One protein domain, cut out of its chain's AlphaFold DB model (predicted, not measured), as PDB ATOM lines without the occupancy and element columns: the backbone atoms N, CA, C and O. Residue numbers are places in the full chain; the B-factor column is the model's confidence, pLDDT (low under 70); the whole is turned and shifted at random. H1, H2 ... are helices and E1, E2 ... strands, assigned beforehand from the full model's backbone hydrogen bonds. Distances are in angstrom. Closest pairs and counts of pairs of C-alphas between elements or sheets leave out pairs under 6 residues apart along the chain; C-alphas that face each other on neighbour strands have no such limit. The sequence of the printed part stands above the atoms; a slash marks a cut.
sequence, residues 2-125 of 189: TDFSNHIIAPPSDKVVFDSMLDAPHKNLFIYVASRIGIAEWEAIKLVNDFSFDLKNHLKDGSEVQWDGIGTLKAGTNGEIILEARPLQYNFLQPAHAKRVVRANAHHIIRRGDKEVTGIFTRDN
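Overview. This is residues 2 to 125 of the 189 residues of an uncharacterized protein of Bacteroidetes bacterium (UniProt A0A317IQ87). This is a long, drawn-out model with two separate ends: at one end a small sheet of E1, E2 and E3 meets the last turns of the long helix H2, with H1 set crosswise at the other end of H2, and at the far end is a two-stranded hairpin of E4 and E5. The long link of residues 86 to 106 spans the distance between them, and the stretch 2 to 26 is tied to it by a short pairing of residues 8 to 9 with 96 to 97. The printed part has 124 residues with two named helices and five named strands, in the order H1 H2 E1 E2 E3 E4 E5; both sheets, E1 - E2 - E3 and E4 - E5, are antiparallel. The class is mixed, helices and strands, with under half of the residues in named elements. The whole is extended, with a radius of gyration of the C-alphas of 25.7 A and spans of 68 by 33 by 33 A.

Along the chain. The larger sheet has E1, residues 65 to 67, E2, residues 71 to 75, 13.5 A long, and E3, residues 81 to 85, 12.1 A. H2, residues 41 to 60, is 28.8 A long and ends at C-alpha 60, (175.868, 219.192, 123.077). H1, residues 27 to 37, is 16.0 A long and begins at C-alpha 27, (181.642, 238.285, 141.374). E4, residues 107 to 112, is 14.7 A long; E5, residues 115 to 120, is 15.7 A and ends at C-alpha 120, (213.729, 202.244, 173.531).

Arrangement. E1, E2 and E3 form a meander, each strand the antiparallel neighbour of the one before, with E1 and E3 as edge strands. In the hairpin E1 and E2, N 67 and O 71 are within hydrogen-bond range at 2.8 A; in the hairpin E2 and E3, N 82 and O 74 are at 2.8 A. H2 is on this sheet but only grazes it, with its residues 55 to 60; its closest C-alphas to E2 are those of Leu 59 and Ala 75, 5.6 A apart. H1 is not on the sheet. H1 and H2 touch, through residues 41 to 48 of H2 alone, and are about perpendicular at 83 degrees; their closest C-alphas, of Ala 34 and Ala 44, are 5.3 A apart. In H1 and H2 every O i to N i+4 pair is within hydrogen-bond range. E4 and E5 form a hairpin with 143 degrees between their directions, and N 117 and O 110 are within hydrogen-bond range at 2.9 A. Both are apart from H1, H2, E1, E2 and E3.

Size, cuts and confidence. The two C-alphas farthest apart, of Ala 40 and Asn 125, are 71.1 A apart. The printed part has no cut. The link E3 to E4, 21 residues, is long; the others between named elements are tight. The mean pLDDT of the printed part is 77.7, and 31 residues are under 70, among them residues 20 to 23, 104 to 108 and 117 to 125.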
ATOM      1  N   THR A   2     201.710 206.635 147.030       63.78
ATOM      2  CA  THR A   2     202.980 205.998 147.426       63.78
ATOM      3  C   THR A   2     202.960 204.515 147.076       63.78
ATOM      4  O   THR A   2     202.028 203.815 147.470       63.78
ATOM      5  N   ASP A   3     203.976 204.032 146.363       69.31
ATOM      6  CA  ASP A   3     204.154 202.603 146.113       69.31
ATOM      7  C   ASP A   3     205.053 202.022 147.209       69.31
ATOM      8  O   ASP A   3     206.282 202.160 147.196       69.31
ATOM      9  N   PHE A   4     204.413 201.400 148.198       70.94
ATOM     10  CA  PHE A   4     205.098 200.789 149.333       70.94
ATOM     11  C   PHE A   4     205.875 199.528 148.950       70.94
ATOM     12  O   PHE A   4     206.885 199.238 149.588       70.94
ATOM     13  N   SER A   5     205.446 198.804 147.912       76.50
ATOM     14  CA  SER A   5     206.129 197.592 147.450       76.50
ATOM     15  C   SER A   5     207.478 197.951 146.837       76.50
ATOM     16  O   SER A   5     208.504 197.358 147.178       76.50
ATOM     17  N   ASN A   6     207.499 198.995 146.010       77.75
ATOM     18  CA  ASN A   6     208.713 199.443 145.335       77.75
ATOM     19  C   ASN A   6     209.537 200.461 146.138       77.75
ATOM     20  O   ASN A   6     210.613 200.851 145.692       77.75
ATOM     21  N   HIS A   7     209.088 200.861 147.336       78.69
ATOM     22  CA  HIS A   7     209.738 201.893 148.155       78.69
ATOM     23  C   HIS A   7     209.905 203.222 147.398       78.69
ATOM     24  O   HIS A   7     210.932 203.896 147.513       78.69
ATOM     25  N   ILE A   8     208.900 203.597 146.603       81.56
ATOM     26  CA  ILE A   8     208.926 204.812 145.787       81.56
ATOM     27  C   ILE A   8     207.836 205.763 146.267       81.56
ATOM     28  O   ILE A   8     206.658 205.412 146.382       81.56
ATOM     29  N   ILE A   9     208.239 207.007 146.504       80.69
ATOM     30  CA  ILE A   9     207.323 208.117 146.720       80.69
ATOM     31  C   ILE A   9     207.144 208.804 145.369       80.69
ATOM     32  O   ILE A   9     208.055 209.465 144.867       80.69
ATOM     33  N   ALA A  10     205.972 208.606 144.766       78.94
ATOM     34  CA  ALA A  10     205.581 209.331 143.566       78.94
ATOM     35  C   ALA A  10     205.401 210.825 143.891       78.94
ATOM     36  O   ALA A  10     204.960 211.153 145.001       78.94
ATOM     37  N   PRO A  11     205.703 211.725 142.940       79.06
ATOM     38  CA  PRO A  11     205.510 213.153 143.140       79.06
ATOM     39  C   PRO A  11     204.031 213.492 143.394       79.06
ATOM     40  O   PRO A  11     203.140 212.725 143.001       79.06
ATOM     41  N   PRO A  12     203.745 214.625 144.064       78.00
ATOM     42  CA  PRO A  12     202.381 215.120 144.175       78.00
ATOM     43  C   PRO A  12     201.814 215.374 142.774       78.00
ATOM     44  O   PRO A  12     202.514 215.857 141.886       78.00
ATOM     45  N   SER A  13     200.546 215.019 142.585       70.94
ATOM     46  CA  SER A  13     199.815 215.247 141.344       70.94
ATOM     47  C   SER A  13     198.621 216.144 141.634       70.94
ATOM     48  O   SER A  13     197.729 215.745 142.390       70.94
ATOM     49  N   ASP A  14     198.593 217.316 141.012       73.81
ATOM     50  CA  ASP A  14     197.454 218.221 141.083       73.81
ATOM     51  C   ASP A  14     196.422 217.809 140.028       73.81
ATOM     52  O   ASP A  14     196.768 217.486 138.887       73.81
ATOM     53  N   LYS A  15     195.143 217.803 140.412       69.25
ATOM     54  CA  LYS A  15     194.024 217.572 139.494       69.25
ATOM     55  C   LYS A  15     192.973 218.656 139.680       69.25
ATOM     56  O   LYS A  15     192.634 219.002 140.810       69.25
ATOM     57  N   VAL A  16     192.447 219.156 138.570       73.12
ATOM     58  CA  VAL A  16     191.274 220.033 138.563       73.12
ATOM     59  C   VAL A  16     190.034 219.147 138.583       73.12
ATOM     60  O   VAL A  16     189.940 218.195 137.812       73.12
ATOM     61  N   VAL A  17     189.103 219.429 139.489       72.25
ATOM     62  CA  VAL A  17     187.829 218.712 139.602       72.25
ATOM     63  C   VAL A  17     186.714 219.735 139.459       72.25
ATOM     64  O   VAL A  17     186.771 220.783 140.100       72.25
ATOM     65  N   PHE A  18     185.719 219.440 138.623       72.44
ATOM     66  CA  PHE A  18     184.493 220.227 138.607       72.44
ATOM     67  C   PHE A  18     183.611 219.819 139.777       72.44
ATOM     68  O   PHE A  18     183.294 218.643 139.944       72.44
ATOM     69  N   ASP A  19     183.227 220.811 140.569       70.75
ATOM     70  CA  ASP A  19     182.207 220.673 141.595       70.75
ATOM     71  C   ASP A  19     180.916 221.313 141.076       70.75
ATOM     72  O   ASP A  19     180.883 222.507 140.770       70.75
ATOM     73  N   SER A  20     179.868 220.504 140.935       65.50
ATOM     74  CA  SER A  20     178.548 220.936 140.471       65.50
ATOM     75  C   SER A  20     177.700 221.582 141.571       65.50
ATOM     76  O   SER A  20     176.588 222.021 141.291       65.50
ATOM     77  N   MET A  21     178.198 221.681 142.812       63.78
ATOM     78  CA  MET A  21     177.477 222.329 143.916       63.78
ATOM     79  C   MET A  21     177.422 223.861 143.812       63.78
ATOM     80  O   MET A  21     176.618 224.492 144.501       63.78
ATOM     81  N   LEU A  22     178.267 224.479 142.982       62.84
ATOM     82  CA  LEU A  22     178.286 225.928 142.785       62.84
ATOM     83  C   LEU A  22     177.452 226.308 141.560       62.84
ATOM     84  O   LEU A  22     177.928 226.280 140.430       62.84
ATOM     85  N   ASP A  23     176.208 226.703 141.814       65.12
ATOM     86  CA  ASP A  23     175.218 226.994 140.769       65.12
ATOM     87  C   ASP A  23     175.393 228.392 140.129       65.12
ATOM     88  O   ASP A  23     174.772 228.708 139.116       65.12
ATOM     89  N   ALA A  24     176.249 229.256 140.700       74.50
ATOM     90  CA  ALA A  24     176.479 230.611 140.196       74.50
ATOM     91  C   ALA A  24     177.958 231.049 140.251       74.50
ATOM     92  O   ALA A  24     178.632 230.839 141.266       74.50
ATOM     93  N   PRO A  25     178.469 231.723 139.200       78.88
ATOM     94  CA  PRO A  25     179.814 232.290 139.196       78.88
ATOM     95  C   PRO A  25     179.951 233.423 140.223       78.88
ATOM     96  O   PRO A  25     179.100 234.305 140.341       78.88
ATOM     97  N   HIS A  26     181.064 233.429 140.957       83.88
ATOM     98  CA  HIS A  26     181.345 234.450 141.967       83.88
ATOM     99  C   HIS A  26     181.732 235.791 141.316       83.88
ATOM    100  O   HIS A  26     182.479 235.804 140.339       83.88
ATOM    101  N   LYS A  27     181.336 236.933 141.906       87.56
ATOM    102  CA  LYS A  27     181.642 238.285 141.374       87.56
ATOM    103  C   LYS A  27     183.131 238.497 141.053       87.56
ATOM    104  O   LYS A  27     183.486 239.136 140.067       87.56
ATOM    105  N   ASN A  28     184.004 237.909 141.870       90.25
ATOM    106  CA  ASN A  28     185.458 237.992 141.719       90.25
ATOM    107  C   ASN A  28     185.960 237.462 140.368       90.25
ATOM    108  O   ASN A  28     186.979 237.948 139.886       90.25
ATOM    109  N   LEU A  29     185.253 236.512 139.745       89.94
ATOM    110  CA  LEU A  29     185.586 236.021 138.408       89.94
ATOM    111  C   LEU A  29     185.487 237.151 137.377       89.94
ATOM    112  O   LEU A  29     186.425 237.371 136.617       89.94
ATOM    113  N   PHE A  30     184.381 237.898 137.383       92.38
ATOM    114  CA  PHE A  30     184.155 238.984 136.428       92.38
ATOM    115  C   PHE A  30     185.137 240.134 136.639       92.38
ATOM    116  O   PHE A  30     185.687 240.647 135.668       92.38
ATOM    117  N   ILE A  31     185.431 240.476 137.897       92.69
ATOM    118  CA  ILE A  31     186.460 241.471 138.241       92.69
ATOM    119  C   ILE A  31     187.832 241.024 137.719       92.69
ATOM    120  O   ILE A  31     188.553 241.815 137.108       92.69
ATOM    121  N   TYR A  32     188.193 239.752 137.921       93.81
ATOM    122  CA  TYR A  32     189.454 239.200 137.434       93.81
ATOM    123  C   TYR A  32     189.548 239.272 135.905       93.81
ATOM    124  O   TYR A  32     190.526 239.810 135.384       93.81
ATOM    125  N   VAL A  33     188.520 238.811 135.189       92.81
ATOM    126  CA  VAL A  33     188.468 238.844 133.717       92.81
ATOM    127  C   VAL A  33     188.549 240.280 133.194       92.81
ATOM    128  O   VAL A  33     189.374 240.563 132.325       92.81
ATOM    129  N   ALA A  34     187.774 241.200 133.774       94.69
ATOM    130  CA  ALA A  34     187.801 242.620 133.433       94.69
ATOM    131  C   ALA A  34     189.209 243.213 133.589       94.69
ATOM    132  O   ALA A  34     189.731 243.828 132.660       94.69
ATOM    133  N   SER A  35     189.867 242.947 134.725       94.19
ATOM    134  CA  SER A  35     191.223 243.438 135.001       94.19
ATOM    135  C   SER A  35     192.290 242.831 134.089       94.19
ATOM    136  O   SER A  35     193.254 243.508 133.732       94.19
ATOM    137  N   ARG A  36     192.132 241.561 133.694       94.44
ATOM    138  CA  ARG A  36     193.128 240.838 132.895       94.44
ATOM    139  C   ARG A  36     193.091 241.231 131.422       94.44
ATOM    140  O   ARG A  36     194.139 241.232 130.781       94.44
ATOM    141  N   ILE A  37     191.902 241.524 130.901       93.31
ATOM    142  CA  ILE A  37     191.676 241.875 129.492       93.31
ATOM    143  C   ILE A  37     191.654 243.403 129.301       93.31
ATOM    144  O   ILE A  37     191.918 243.885 128.204       93.31
ATOM    145  N   GLY A  38     191.407 244.177 130.364       94.44
ATOM    146  CA  GLY A  38     191.337 245.640 130.308       94.44
ATOM    147  C   GLY A  38     189.988 246.165 129.812       94.44
ATOM    148  O   GLY A  38     189.946 247.175 129.116       94.44
ATOM    149  N   ILE A  39     188.896 245.475 130.152       95.06
ATOM    150  CA  ILE A  39     187.515 245.802 129.746       95.06
ATOM    151  C   ILE A  39     186.655 246.176 130.956       95.06
ATOM    152  O   ILE A  39     187.055 245.953 132.103       95.06
ATOM    153  N   ALA A  40     185.466 246.736 130.729       94.06
ATOM    154  CA  ALA A  40     184.547 247.049 131.822       94.06
ATOM    155  C   ALA A  40     183.934 245.772 132.441       94.06
ATOM    156  O   ALA A  40     183.758 244.759 131.766       94.06
ATOM    157  N   GLU A  41     183.546 245.818 133.725       89.69
ATOM    158  CA  GLU A  41     182.984 244.649 134.437       89.69
ATOM    159  C   GLU A  41     181.733 244.082 133.738       89.69
ATOM    160  O   GLU A  41     181.591 242.870 133.609       89.69
ATOM    161  N   TRP A  42     180.854 244.945 133.221       90.94
ATOM    162  CA  TRP A  42     179.647 244.514 132.507       90.94
ATOM    163  C   TRP A  42     179.960 243.807 131.177       90.94
ATOM    164  O   TRP A  42     179.258 242.865 130.805       90.94
ATOM    165  N   GLU A  43     181.030 244.207 130.483       92.44
ATOM    166  CA  GLU A  43     181.500 243.532 129.268       92.44
ATOM    167  C   GLU A  43     182.094 242.167 129.607       92.44
ATOM    168  O   GLU A  43     181.828 241.193 128.907       92.44
ATOM    169  N   ALA A  44     182.831 242.069 130.718       92.81
ATOM    170  CA  ALA A  44     183.358 240.801 131.210       92.81
ATOM    171  C   ALA A  44     182.238 239.816 131.581       92.81
ATOM    172  O   ALA A  44     182.342 238.632 131.259       92.81
ATOM    173  N   ILE A  45     181.149 240.292 132.200       90.75
ATOM    174  CA  ILE A  45     179.963 239.465 132.481       90.75
ATOM    175  C   ILE A  45     179.387 238.902 131.181       90.75
ATOM    176  O   ILE A  45     179.159 237.696 131.080       90.75
ATOM    177  N   LYS A  46     179.177 239.763 130.178       93.19
ATOM    178  CA  LYS A  46     178.649 239.336 128.880       93.19
ATOM    179  C   LYS A  46     179.567 238.297 128.226       93.19
ATOM    180  O   LYS A  46     179.098 237.236 127.841       93.19
ATOM    181  N   LEU A  47     180.868 238.567 128.183       92.19
ATOM    182  CA  LEU A  47     181.861 237.700 127.553       92.19
ATOM    183  C   LEU A  47     181.934 236.308 128.197       92.19
ATOM    184  O   LEU A  47     182.011 235.306 127.492       92.19
ATOM    185  N   VAL A  48     181.877 236.225 129.530       91.44
ATOM    186  CA  VAL A  48     181.873 234.937 130.248       91.44
ATOM    187  C   VAL A  48     180.589 234.147 129.980       91.44
ATOM    188  O   VAL A  48     180.641 232.921 129.842       91.44
ATOM    189  N   ASN A  49     179.445 234.826 129.892       91.31
ATOM    190  CA  ASN A  49     178.166 234.189 129.576       91.31
ATOM    191  C   ASN A  49     178.135 233.669 128.136       91.31
ATOM    192  O   ASN A  49     177.756 232.517 127.927       91.31
ATOM    193  N   ASP A  50     178.577 234.486 127.178       93.19
ATOM    194  CA  ASP A  50     178.670 234.113 125.764       93.19
ATOM    195  C   ASP A  50     179.597 232.892 125.606       93.19
ATOM    196  O   ASP A  50     179.193 231.875 125.045       93.19
ATOM    197  N   PHE A  51     180.777 232.916 126.238       90.69
ATOM    198  CA  PHE A  51     181.704 231.777 126.256       90.69
ATOM    199  C   PHE A  51     181.072 230.505 126.839       90.69
ATOM    200  O   PHE A  51     181.227 229.415 126.289       90.69
ATOM    201  N   SER A  52     180.350 230.631 127.955       88.19
ATOM    202  CA  SER A  52     179.708 229.494 128.623       88.19
ATOM    203  C   SER A  52     178.586 228.894 127.769       88.19
ATOM    204  O   SER A  52     178.397 227.674 127.757       88.19
ATOM    205  N   PHE A  53     177.845 229.736 127.045       88.38
ATOM    206  CA  PHE A  53     176.805 229.307 126.117       88.38
ATOM    207  C   PHE A  53     177.394 228.587 124.901       88.38
ATOM    208  O   PHE A  53     176.950 227.483 124.577       88.38
ATOM    209  N   ASP A  54     178.429 229.159 124.289       89.50
ATOM    210  CA  ASP A  54     179.121 228.561 123.148       89.50
ATOM    211  C   ASP A  54     179.739 227.214 123.530       89.50
ATOM    212  O   ASP A  54     179.504 226.205 122.860       89.50
ATOM    213  N   LEU A  55     180.438 227.153 124.668       87.50
ATOM    214  CA  LEU A  55     181.030 225.919 125.180       87.50
ATOM    215  C   LEU A  55     179.973 224.828 125.393       87.50
ATOM    216  O   LEU A  55     180.172 223.675 125.009       87.50
ATOM    217  N   LYS A  56     178.822 225.189 125.969       84.75
ATOM    218  CA  LYS A  56     177.707 224.261 126.175       84.75
ATOM    219  C   LYS A  56     177.139 223.743 124.854       84.75
ATOM    220  O   LYS A  56     176.791 222.567 124.781       84.75
ATOM    221  N   ASN A  57     177.030 224.591 123.835       86.56
ATOM    222  CA  ASN A  57     176.541 224.177 122.519       86.56
ATOM    223  C   ASN A  57     177.525 223.225 121.834       86.56
ATOM    224  O   ASN A  57     177.112 222.160 121.386       86.56
ATOM    225  N   HIS A  58     178.824 223.530 121.870       85.56
ATOM    226  CA  HIS A  58     179.857 222.637 121.340       85.56
ATOM    227  C   HIS A  58     179.831 221.250 121.998       85.56
ATOM    228  O   HIS A  58     179.929 220.235 121.312       85.56
ATOM    229  N   LEU A  59     179.639 221.191 123.318       84.38
ATOM    230  CA  LEU A  59     179.549 219.919 124.036       84.38
ATOM    231  C   LEU A  59     178.262 219.144 123.709       84.38
ATOM    232  O   LEU A  59     178.293 217.917 123.640       84.38
ATOM    233  N   LYS A  60     177.136 219.833 123.473       80.31
ATOM    234  CA  LYS A  60     175.868 219.192 123.077       80.31
ATOM    235  C   LYS A  60     175.940 218.500 121.721       80.31
ATOM    236  O   LYS A  60     175.305 217.462 121.558       80.31
ATOM    237  N   ASP A  61     176.734 219.026 120.794       78.88
ATOM    238  CA  ASP A  61     176.929 218.434 119.467       78.88
ATOM    239  C   ASP A  61     177.808 217.164 119.504       78.88
ATOM    240  O   ASP A  61     178.177 216.622 118.464       78.88
ATOM    241  N   GLY A  62     178.163 216.675 120.701       69.88
ATOM    242  CA  GLY A  62     179.021 215.506 120.898       69.88
ATOM    243  C   GLY A  62     180.495 215.784 120.602       69.88
ATOM    244  O   GLY A  62     181.286 214.847 120.511       69.88
ATOM    245  N   SER A  63     180.872 217.056 120.445       74.81
ATOM    246  CA  SER A  63     182.253 217.449 120.175       74.81
ATOM    247  C   SER A  63     183.063 217.462 121.470       74.81
ATOM    248  O   SER A  63     182.640 218.025 122.479       74.81
ATOM    249  N   GLU A  64     184.251 216.859 121.442       84.06
ATOM    250  CA  GLU A  64     185.224 217.002 122.524       84.06
ATOM    251  C   GLU A  64     185.891 218.378 122.419       84.06
ATOM    252  O   GLU A  64     186.446 218.732 121.375       84.06
ATOM    253  N   VAL A  65     185.851 219.164 123.497       86.44
ATOM    254  CA  VAL A  65     186.497 220.481 123.532       86.44
ATOM    255  C   VAL A  65     187.798 220.369 124.310       86.44
ATOM    256  O   VAL A  65     187.803 220.101 125.512       86.44
ATOM    257  N   GLN A  66     188.920 220.584 123.624       87.62
ATOM    258  CA  GLN A  66     190.230 220.615 124.261       87.62
ATOM    259  C   GLN A  66     190.496 222.005 124.846       87.62
ATOM    260  O   GLN A  66     190.706 222.973 124.117       87.62
ATOM    261  N   TRP A  67     190.504 222.095 126.174       86.31
ATOM    262  CA  TRP A  67     190.820 223.315 126.904       86.31
ATOM    263  C   TRP A  67     192.285 223.290 127.331       86.31
ATOM    264  O   TRP A  67     192.686 222.531 128.221       86.31
ATOM    265  N   ASP A  68     193.096 224.136 126.699       83.81
ATOM    266  CA  ASP A  68     194.520 224.189 127.006       83.81
ATOM    267  C   ASP A  68     194.785 224.545 128.478       83.81
ATOM    268  O   ASP A  68     194.119 225.388 129.077       83.81
ATOM    269  N   GLY A  69     195.738 223.841 129.082       76.94
ATOM    270  CA  GLY A  69     196.073 223.960 130.502       76.94
ATOM    271  C   GLY A  69     195.089 223.325 131.497       76.94
ATOM    272  O   GLY A  69     195.492 223.102 132.636       76.94
ATOM    273  N   ILE A  70     193.854 222.981 131.104       82.31
ATOM    274  CA  ILE A  70     192.859 222.364 132.006       82.31
ATOM    275  C   ILE A  70     192.641 220.886 131.668       82.31
ATOM    276  O   ILE A  70     192.777 220.025 132.540       82.31
ATOM    277  N   GLY A  71     192.323 220.561 130.414       84.75
ATOM    278  CA  GLY A  71     191.984 219.194 130.016       84.75
ATOM    279  C   GLY A  71     190.999 219.119 128.855       84.75
ATOM    280  O   GLY A  71     190.819 220.084 128.116       84.75
ATOM    281  N   THR A  72     190.365 217.963 128.693       87.12
ATOM    282  CA  THR A  72     189.358 217.739 127.650       87.12
ATOM    283  C   THR A  72     187.972 217.669 128.275       87.12
ATOM    284  O   THR A  72     187.738 216.890 129.200       87.12
ATOM    285  N   LEU A  73     187.053 218.485 127.769       87.75
ATOM    286  CA  LEU A  73     185.641 218.464 128.134       87.75
ATOM    287  C   LEU A  73     184.874 217.555 127.175       87.75
ATOM    288  O   LEU A  73     185.019 217.676 125.956       87.75
ATOM    289  N   LYS A  74     184.037 216.678 127.729       85.12
ATOM    290  CA  LYS A  74     183.212 215.736 126.969       85.12
ATOM    291  C   LYS A  74     181.789 215.713 127.505       85.12
ATOM    292  O   LYS A  74     181.575 215.818 128.712       85.12
ATOM    293  N   ALA A  75     180.818 215.537 126.616       83.00
ATOM    294  CA  ALA A  75     179.455 215.227 127.021       83.00
ATOM    295  C   ALA A  75     179.342 213.729 127.343       83.00
ATOM    296  O   ALA A  75     179.591 212.872 126.497       83.00
ATOM    297  N   GLY A  76     178.990 213.418 128.586       72.75
ATOM    298  CA  GLY A  76     178.666 212.073 129.034       72.75
ATOM    299  C   GLY A  76     177.306 211.606 128.511       72.75
ATOM    300  O   GLY A  76     176.459 212.394 128.088       72.75
ATOM    301  N   THR A  77     177.066 210.301 128.599       68.25
ATOM    302  CA  THR A  77     175.852 209.626 128.103       68.25
ATOM    303  C   THR A  77     174.543 210.114 128.733       68.25
ATOM    304  O   THR A  77     173.488 209.954 128.127       68.25
ATOM    305  N   ASN A  78     174.603 210.748 129.906       65.31
ATOM    306  CA  ASN A  78     173.439 211.271 130.628       65.31
ATOM    307  C   ASN A  78     173.299 212.804 130.527       65.31
ATOM    308  O   ASN A  78     172.558 213.405 131.301       65.31
ATOM    309  N   GLY A  79     174.034 213.453 129.614       66.94
ATOM    310  CA  GLY A  79     174.075 214.917 129.506       66.94
ATOM    311  C   GLY A  79     174.929 215.605 130.579       66.94
ATOM    312  O   GLY A  79     174.921 216.831 130.675       66.94
ATOM    313  N   GLU A  80     175.670 214.831 131.375       74.12
ATOM    314  CA  GLU A  80     176.666 215.332 132.323       74.12
ATOM    315  C   GLU A  80     177.929 215.781 131.577       74.12
ATOM    316  O   GLU A  80     178.357 215.126 130.630       74.12
ATOM    317  N   ILE A  81     178.538 216.891 131.991       77.62
ATOM    318  CA  ILE A  81     179.803 217.358 131.416       77.62
ATOM    319  C   ILE A  81     180.947 216.720 132.204       77.62
ATOM    320  O   ILE A  81     181.124 217.000 133.388       77.62
ATOM    321  N   ILE A  82     181.733 215.879 131.537       81.50
ATOM    322  CA  ILE A  82     182.886 215.194 132.120       81.50
ATOM    323  C   ILE A  82     184.150 215.961 131.732       81.50
ATOM    324  O   ILE A  82     184.390 216.228 130.554       81.50
ATOM    325  N   LEU A  83     184.979 216.293 132.725       84.44
ATOM    326  CA  LEU A  83     186.322 216.823 132.504       84.44
ATOM    327  C   LEU A  83     187.363 215.732 132.699       84.44
ATOM    328  O   LEU A  83     187.630 215.291 133.819       84.44
ATOM    329  N   GLU A  84     188.027 215.378 131.609       84.75
ATOM    330  CA  GLU A  84     189.288 214.654 131.649       84.75
ATOM    331  C   GLU A  84     190.409 215.667 131.915       84.75
ATOM    332  O   GLU A  84     191.022 216.217 130.993       84.75
ATOM    333  N   ALA A  85     190.633 215.969 133.197       82.00
ATOM    334  CA  ALA A  85     191.652 216.924 133.616       82.00
ATOM    335  C   ALA A  85     193.044 216.431 133.204       82.00
ATOM    336  O   ALA A  85     193.428 215.290 133.485       82.00
ATOM    337  N   ARG A  86     193.827 217.302 132.562       76.56
ATOM    338  CA  ARG A  86     195.214 216.985 132.221       76.56
ATOM    339  C   ARG A  86     196.028 216.983 133.520       76.56
ATOM    340  O   ARG A  86     196.025 217.993 134.223       76.56
ATOM    341  N   PRO A  87     196.741 215.894 133.860       69.00
ATOM    342  CA  PRO A  87     197.602 215.899 135.030       69.00
ATOM    343  C   PRO A  87     198.711 216.933 134.828       69.00
ATOM    344  O   PRO A  87     199.420 216.905 133.818       69.00
ATOM    345  N   LEU A  88     198.868 217.839 135.793       68.56
ATOM    346  CA  LEU A  88     199.992 218.769 135.827       68.56
ATOM    347  C   LEU A  88     201.259 217.961 136.125       68.56
ATOM    348  O   LEU A  88     201.546 217.615 137.270       68.56
ATOM    349  N   GLN A  89     201.991 217.590 135.075       65.69
ATOM    350  CA  GLN A  89     203.277 216.919 135.212       65.69
ATOM    351  C   GLN A  89     204.375 217.966 135.349       65.69
ATOM    352  O   GLN A  89     204.757 218.646 134.398       65.69
ATOM    353  N   TYR A  90     204.898 218.092 136.561       70.31
ATOM    354  CA  TYR A  90     206.076 218.899 136.820       70.31
ATOM    355  C   TYR A  90     207.323 218.095 136.440       70.31
ATOM    356  O   TYR A  90     207.726 217.193 137.170       70.31
ATOM    357  N   ASN A  91     207.972 218.440 135.322       69.44
ATOM    358  CA  ASN A  91     209.185 217.752 134.838       69.44
ATOM    359  C   ASN A  91     210.362 217.761 135.838       69.44
ATOM    360  O   ASN A  91     211.314 217.000 135.684       69.44
ATOM    361  N   PHE A  92     210.318 218.623 136.856       75.94
ATOM    362  CA  PHE A  92     211.328 218.699 137.912       75.94
ATOM    363  C   PHE A  92     211.030 217.798 139.122       75.94
ATOM    364  O   PHE A  92     211.908 217.605 139.961       75.94
ATOM    365  N   LEU A  93     209.819 217.242 139.236       76.12
ATOM    366  CA  LEU A  93     209.446 216.356 140.336       76.12
ATOM    367  C   LEU A  93     209.633 214.900 139.907       76.12
ATOM    368  O   LEU A  93     208.759 214.292 139.293       76.12
ATOM    369  N   GLN A  94     210.790 214.336 140.240       78.88
ATOM    370  CA  GLN A  94     211.082 212.926 139.987       78.88
ATOM    371  C   GLN A  94     210.662 212.056 141.183       78.88
ATOM    372  O   GLN A  94     210.731 212.517 142.327       78.88
ATOM    373  N   PRO A  95     210.239 210.800 140.950       80.19
ATOM    374  CA  PRO A  95     209.959 209.861 142.028       80.19
ATOM    375  C   PRO A  95     211.182 209.677 142.933       80.19
ATOM    376  O   PRO A  95     212.291 209.437 142.457       80.19
ATOM    377  N   ALA A  96     210.977 209.779 144.245       81.62
ATOM    378  CA  ALA A  96     212.048 209.661 145.225       81.62
ATOM    379  C   ALA A  96     212.052 208.266 145.860       81.62
ATOM    380  O   ALA A  96     211.020 207.776 146.328       81.62
ATOM    381  N   HIS A  97     213.226 207.635 145.921       82.12
ATOM    382  CA  HIS A  97     213.398 206.369 146.630       82.12
ATOM    383  C   HIS A  97     213.351 206.585 148.146       82.12
ATOM    384  O   HIS A  97     214.122 207.367 148.709       82.12
ATOM    385  N   ALA A  98     212.473 205.853 148.824       79.38
ATOM    386  CA  ALA A  98     212.344 205.885 150.270       79.38
ATOM    387  C   ALA A  98     213.259 204.837 150.916       79.38
ATOM    388  O   ALA A  98     213.024 203.632 150.827       79.38
ATOM    389  N   LYS A  99     214.291 205.285 151.638       78.12
ATOM    390  CA  LYS A  99     215.092 204.396 152.490       78.12
ATOM    391  C   LYS A  99     214.473 204.322 153.883       78.12
ATOM    392  O   LYS A  99     214.402 205.328 154.587       78.12
ATOM    393  N   ARG A 100     214.078 203.123 154.322       73.44
ATOM    394  CA  ARG A 100     213.607 202.912 155.698       73.44
ATOM    395  C   ARG A 100     214.771 203.082 156.676       73.44
ATOM    396  O   ARG A 100     215.662 202.238 156.738       73.44
ATOM    397  N   VAL A 101     214.755 204.159 157.460       74.44
ATOM    398  CA  VAL A 101     215.732 204.386 158.531       74.44
ATOM    399  C   VAL A 101     215.193 203.777 159.823       74.44
ATOM    400  O   VAL A 101     214.320 204.349 160.469       74.44
ATOM    401  N   VAL A 102     215.706 202.606 160.200       73.50
ATOM    402  CA  VAL A 102     215.418 201.988 161.503       73.50
ATOM    403  C   VAL A 102     216.445 202.506 162.505       73.50
ATOM    404  O   VAL A 102     217.631 202.205 162.395       73.50
ATOM    405  N   ARG A 103     216.006 203.324 163.464       70.31
ATOM    406  CA  ARG A 103     216.872 203.851 164.525       70.31
ATOM    407  C   ARG A 103     216.761 202.944 165.747       70.31
ATOM    408  O   ARG A 103     215.771 203.016 166.463       70.31
ATOM    409  N   ALA A 104     217.778 202.115 165.980       62.53
ATOM    410  CA  ALA A 104     217.829 201.221 167.142       62.53
ATOM    411  C   ALA A 104     217.915 201.980 168.482       62.53
ATOM    412  O   ALA A 104     217.423 201.499 169.491       62.53
ATOM    413  N   ASN A 105     218.471 203.198 168.474       59.81
ATOM    414  CA  ASN A 105     218.705 204.015 169.672       59.81
ATOM    415  C   ASN A 105     217.830 205.282 169.700       59.81
ATOM    416  O   ASN A 105     218.274 206.348 170.124       59.81
ATOM    417  N   ALA A 106     216.607 205.218 169.167       61.72
ATOM    418  CA  ALA A 106     215.683 206.349 169.227       61.72
ATOM    419  C   ALA A 106     214.958 206.377 170.582       61.72
ATOM    420  O   ALA A 106     213.913 205.749 170.748       61.72
ATOM    421  N   HIS A 107     215.499 207.132 171.538       62.00
ATOM    422  CA  HIS A 107     214.807 207.453 172.785       62.00
ATOM    423  C   HIS A 107     213.704 208.467 172.490       62.00
ATOM    424  O   HIS A 107     213.979 209.627 172.193       62.00
ATOM    425  N   HIS A 108     212.455 208.026 172.544       67.38
ATOM    426  CA  HIS A 108     211.301 208.908 172.461       67.38
ATOM    427  C   HIS A 108     210.521 208.796 173.762       67.38
ATOM    428  O   HIS A 108     210.371 207.717 174.340       67.38
ATOM    429  N   ILE A 109     210.090 209.949 174.260       70.31
ATOM    430  CA  ILE A 109     209.272 210.034 175.458       70.31
ATOM    431  C   ILE A 109     207.859 209.674 175.013       70.31
ATOM    432  O   ILE A 109     207.266 210.383 174.200       70.31
ATOM    433  N   ILE A 110     207.345 208.543 175.487       74.75
ATOM    434  CA  ILE A 110     205.957 208.158 175.248       74.75
ATOM    435  C   ILE A 110     205.175 208.388 176.527       74.75
ATOM    436  O   ILE A 110     205.600 208.010 177.618       74.75
ATOM    437  N   ARG A 111     203.988 208.971 176.383       72.25
ATOM    438  CA  ARG A 111     203.027 209.068 177.470       72.25
ATOM    439  C   ARG A 111     202.218 207.771 177.558       72.25
ATOM    440  O   ARG A 111     201.445 207.457 176.655       72.25
ATOM    441  N   ARG A 112     202.400 207.009 178.642       68.69
ATOM    442  CA  ARG A 112     201.596 205.817 178.965       68.69
ATOM    443  C   ARG A 112     200.655 206.178 180.117       68.69
ATOM    444  O   ARG A 112     201.079 206.229 181.271       68.69
ATOM    445  N   GLY A 113     199.391 206.458 179.804       81.94
ATOM    446  CA  GLY A 113     198.448 207.035 180.772       81.94
ATOM    447  C   GLY A 113     198.850 208.469 181.134       81.94
ATOM    448  O   GLY A 113     198.941 209.319 180.251       81.94
ATOM    449  N   ASP A 114     199.157 208.728 182.405       78.62
ATOM    450  CA  ASP A 114     199.600 210.047 182.896       78.62
ATOM    451  C   ASP A 114     201.101 210.152 183.182       78.62
ATOM    452  O   ASP A 114     201.573 211.188 183.642       78.62
ATOM    453  N   LYS A 115     201.875 209.098 182.899       57.03
ATOM    454  CA  LYS A 115     203.323 209.099 183.124       57.03
ATOM    455  C   LYS A 115     204.079 209.123 181.802       57.03
ATOM    456  O   LYS A 115     203.794 208.345 180.888       57.03
ATOM    457  N   GLU A 116     205.063 210.010 181.729       70.38
ATOM    458  CA  GLU A 116     206.055 210.035 180.662       70.38
ATOM    459  C   GLU A 116     207.105 208.955 180.931       70.38
ATOM    460  O   GLU A 116     207.723 208.914 181.995       70.38
ATOM    461  N   VAL A 117     207.280 208.044 179.976       67.56
ATOM    462  CA  VAL A 117     208.284 206.980 180.033       67.56
ATOM    463  C   VAL A 117     209.194 207.081 178.817       67.56
ATOM    464  O   VAL A 117     208.739 207.111 177.672       67.56
ATOM    465  N   THR A 118     210.501 207.132 179.061       61.22
ATOM    466  CA  THR A 118     211.521 207.101 178.009       61.22
ATOM    467  C   THR A 118     211.813 205.643 177.664       61.22
ATOM    468  O   THR A 118     212.512 204.951 178.399       61.22
ATOM    469  N   GLY A 119     211.238 205.155 176.566       59.59
ATOM    470  CA  GLY A 119     211.431 203.782 176.100       59.59
ATOM    471  C   GLY A 119     212.314 203.729 174.858       59.59
ATOM    472  O   GLY A 119     212.140 204.522 173.933       59.59
ATOM    473  N   ILE A 120     213.235 202.766 174.808       57.97
ATOM    474  CA  ILE A 120     213.729 202.244 173.531       57.97
ATOM    475  C   ILE A 120     212.668 201.238 173.076       57.97
ATOM    476  O   ILE A 120     212.524 200.185 173.690       57.97
ATOM    477  N   PHE A 121     211.894 201.564 172.040       54.69
ATOM    478  CA  PHE A 121     210.991 200.589 171.422       54.69
ATOM    479  C   PHE A 121     211.806 199.669 170.520       54.69
ATOM    480  O   PHE A 121     211.895 199.866 169.306       54.69
ATOM    481  N   THR A 122     212.414 198.650 171.115       51.91
ATOM    482  CA  THR A 122     212.737 197.442 170.361       51.91
ATOM    483  C   THR A 122     211.399 196.787 170.031       51.91
ATOM    484  O   THR A 122     210.527 196.673 170.885       51.91
ATOM    485  N   ARG A 123     211.161 196.450 168.762       47.38
ATOM    486  CA  ARG A 123     209.919 195.790 168.349       47.38
ATOM    487  C   ARG A 123     209.934 194.391 168.970       47.38
ATOM    488  O   ARG A 123     210.583 193.503 168.430       47.38
ATOM    489  N   ASP A 124     209.240 194.214 170.090       45.94
ATOM    490  CA  ASP A 124     209.167 192.979 170.892       45.94
ATOM    491  C   ASP A 124     208.470 191.799 170.180       45.94
ATOM    492  O   ASP A 124     207.944 190.900 170.819       45.94
ATOM    493  N   ASN A 125     208.497 191.743 168.845       42.88
ATOM    494  CA  ASN A 125     208.067 190.568 168.082       42.88
ATOM    495  C   ASN A 125     209.237 189.614 167.762       42.88
ATOM    496  O   ASN A 125     209.032 188.617 167.080       42.88
TER     497      ASN A 125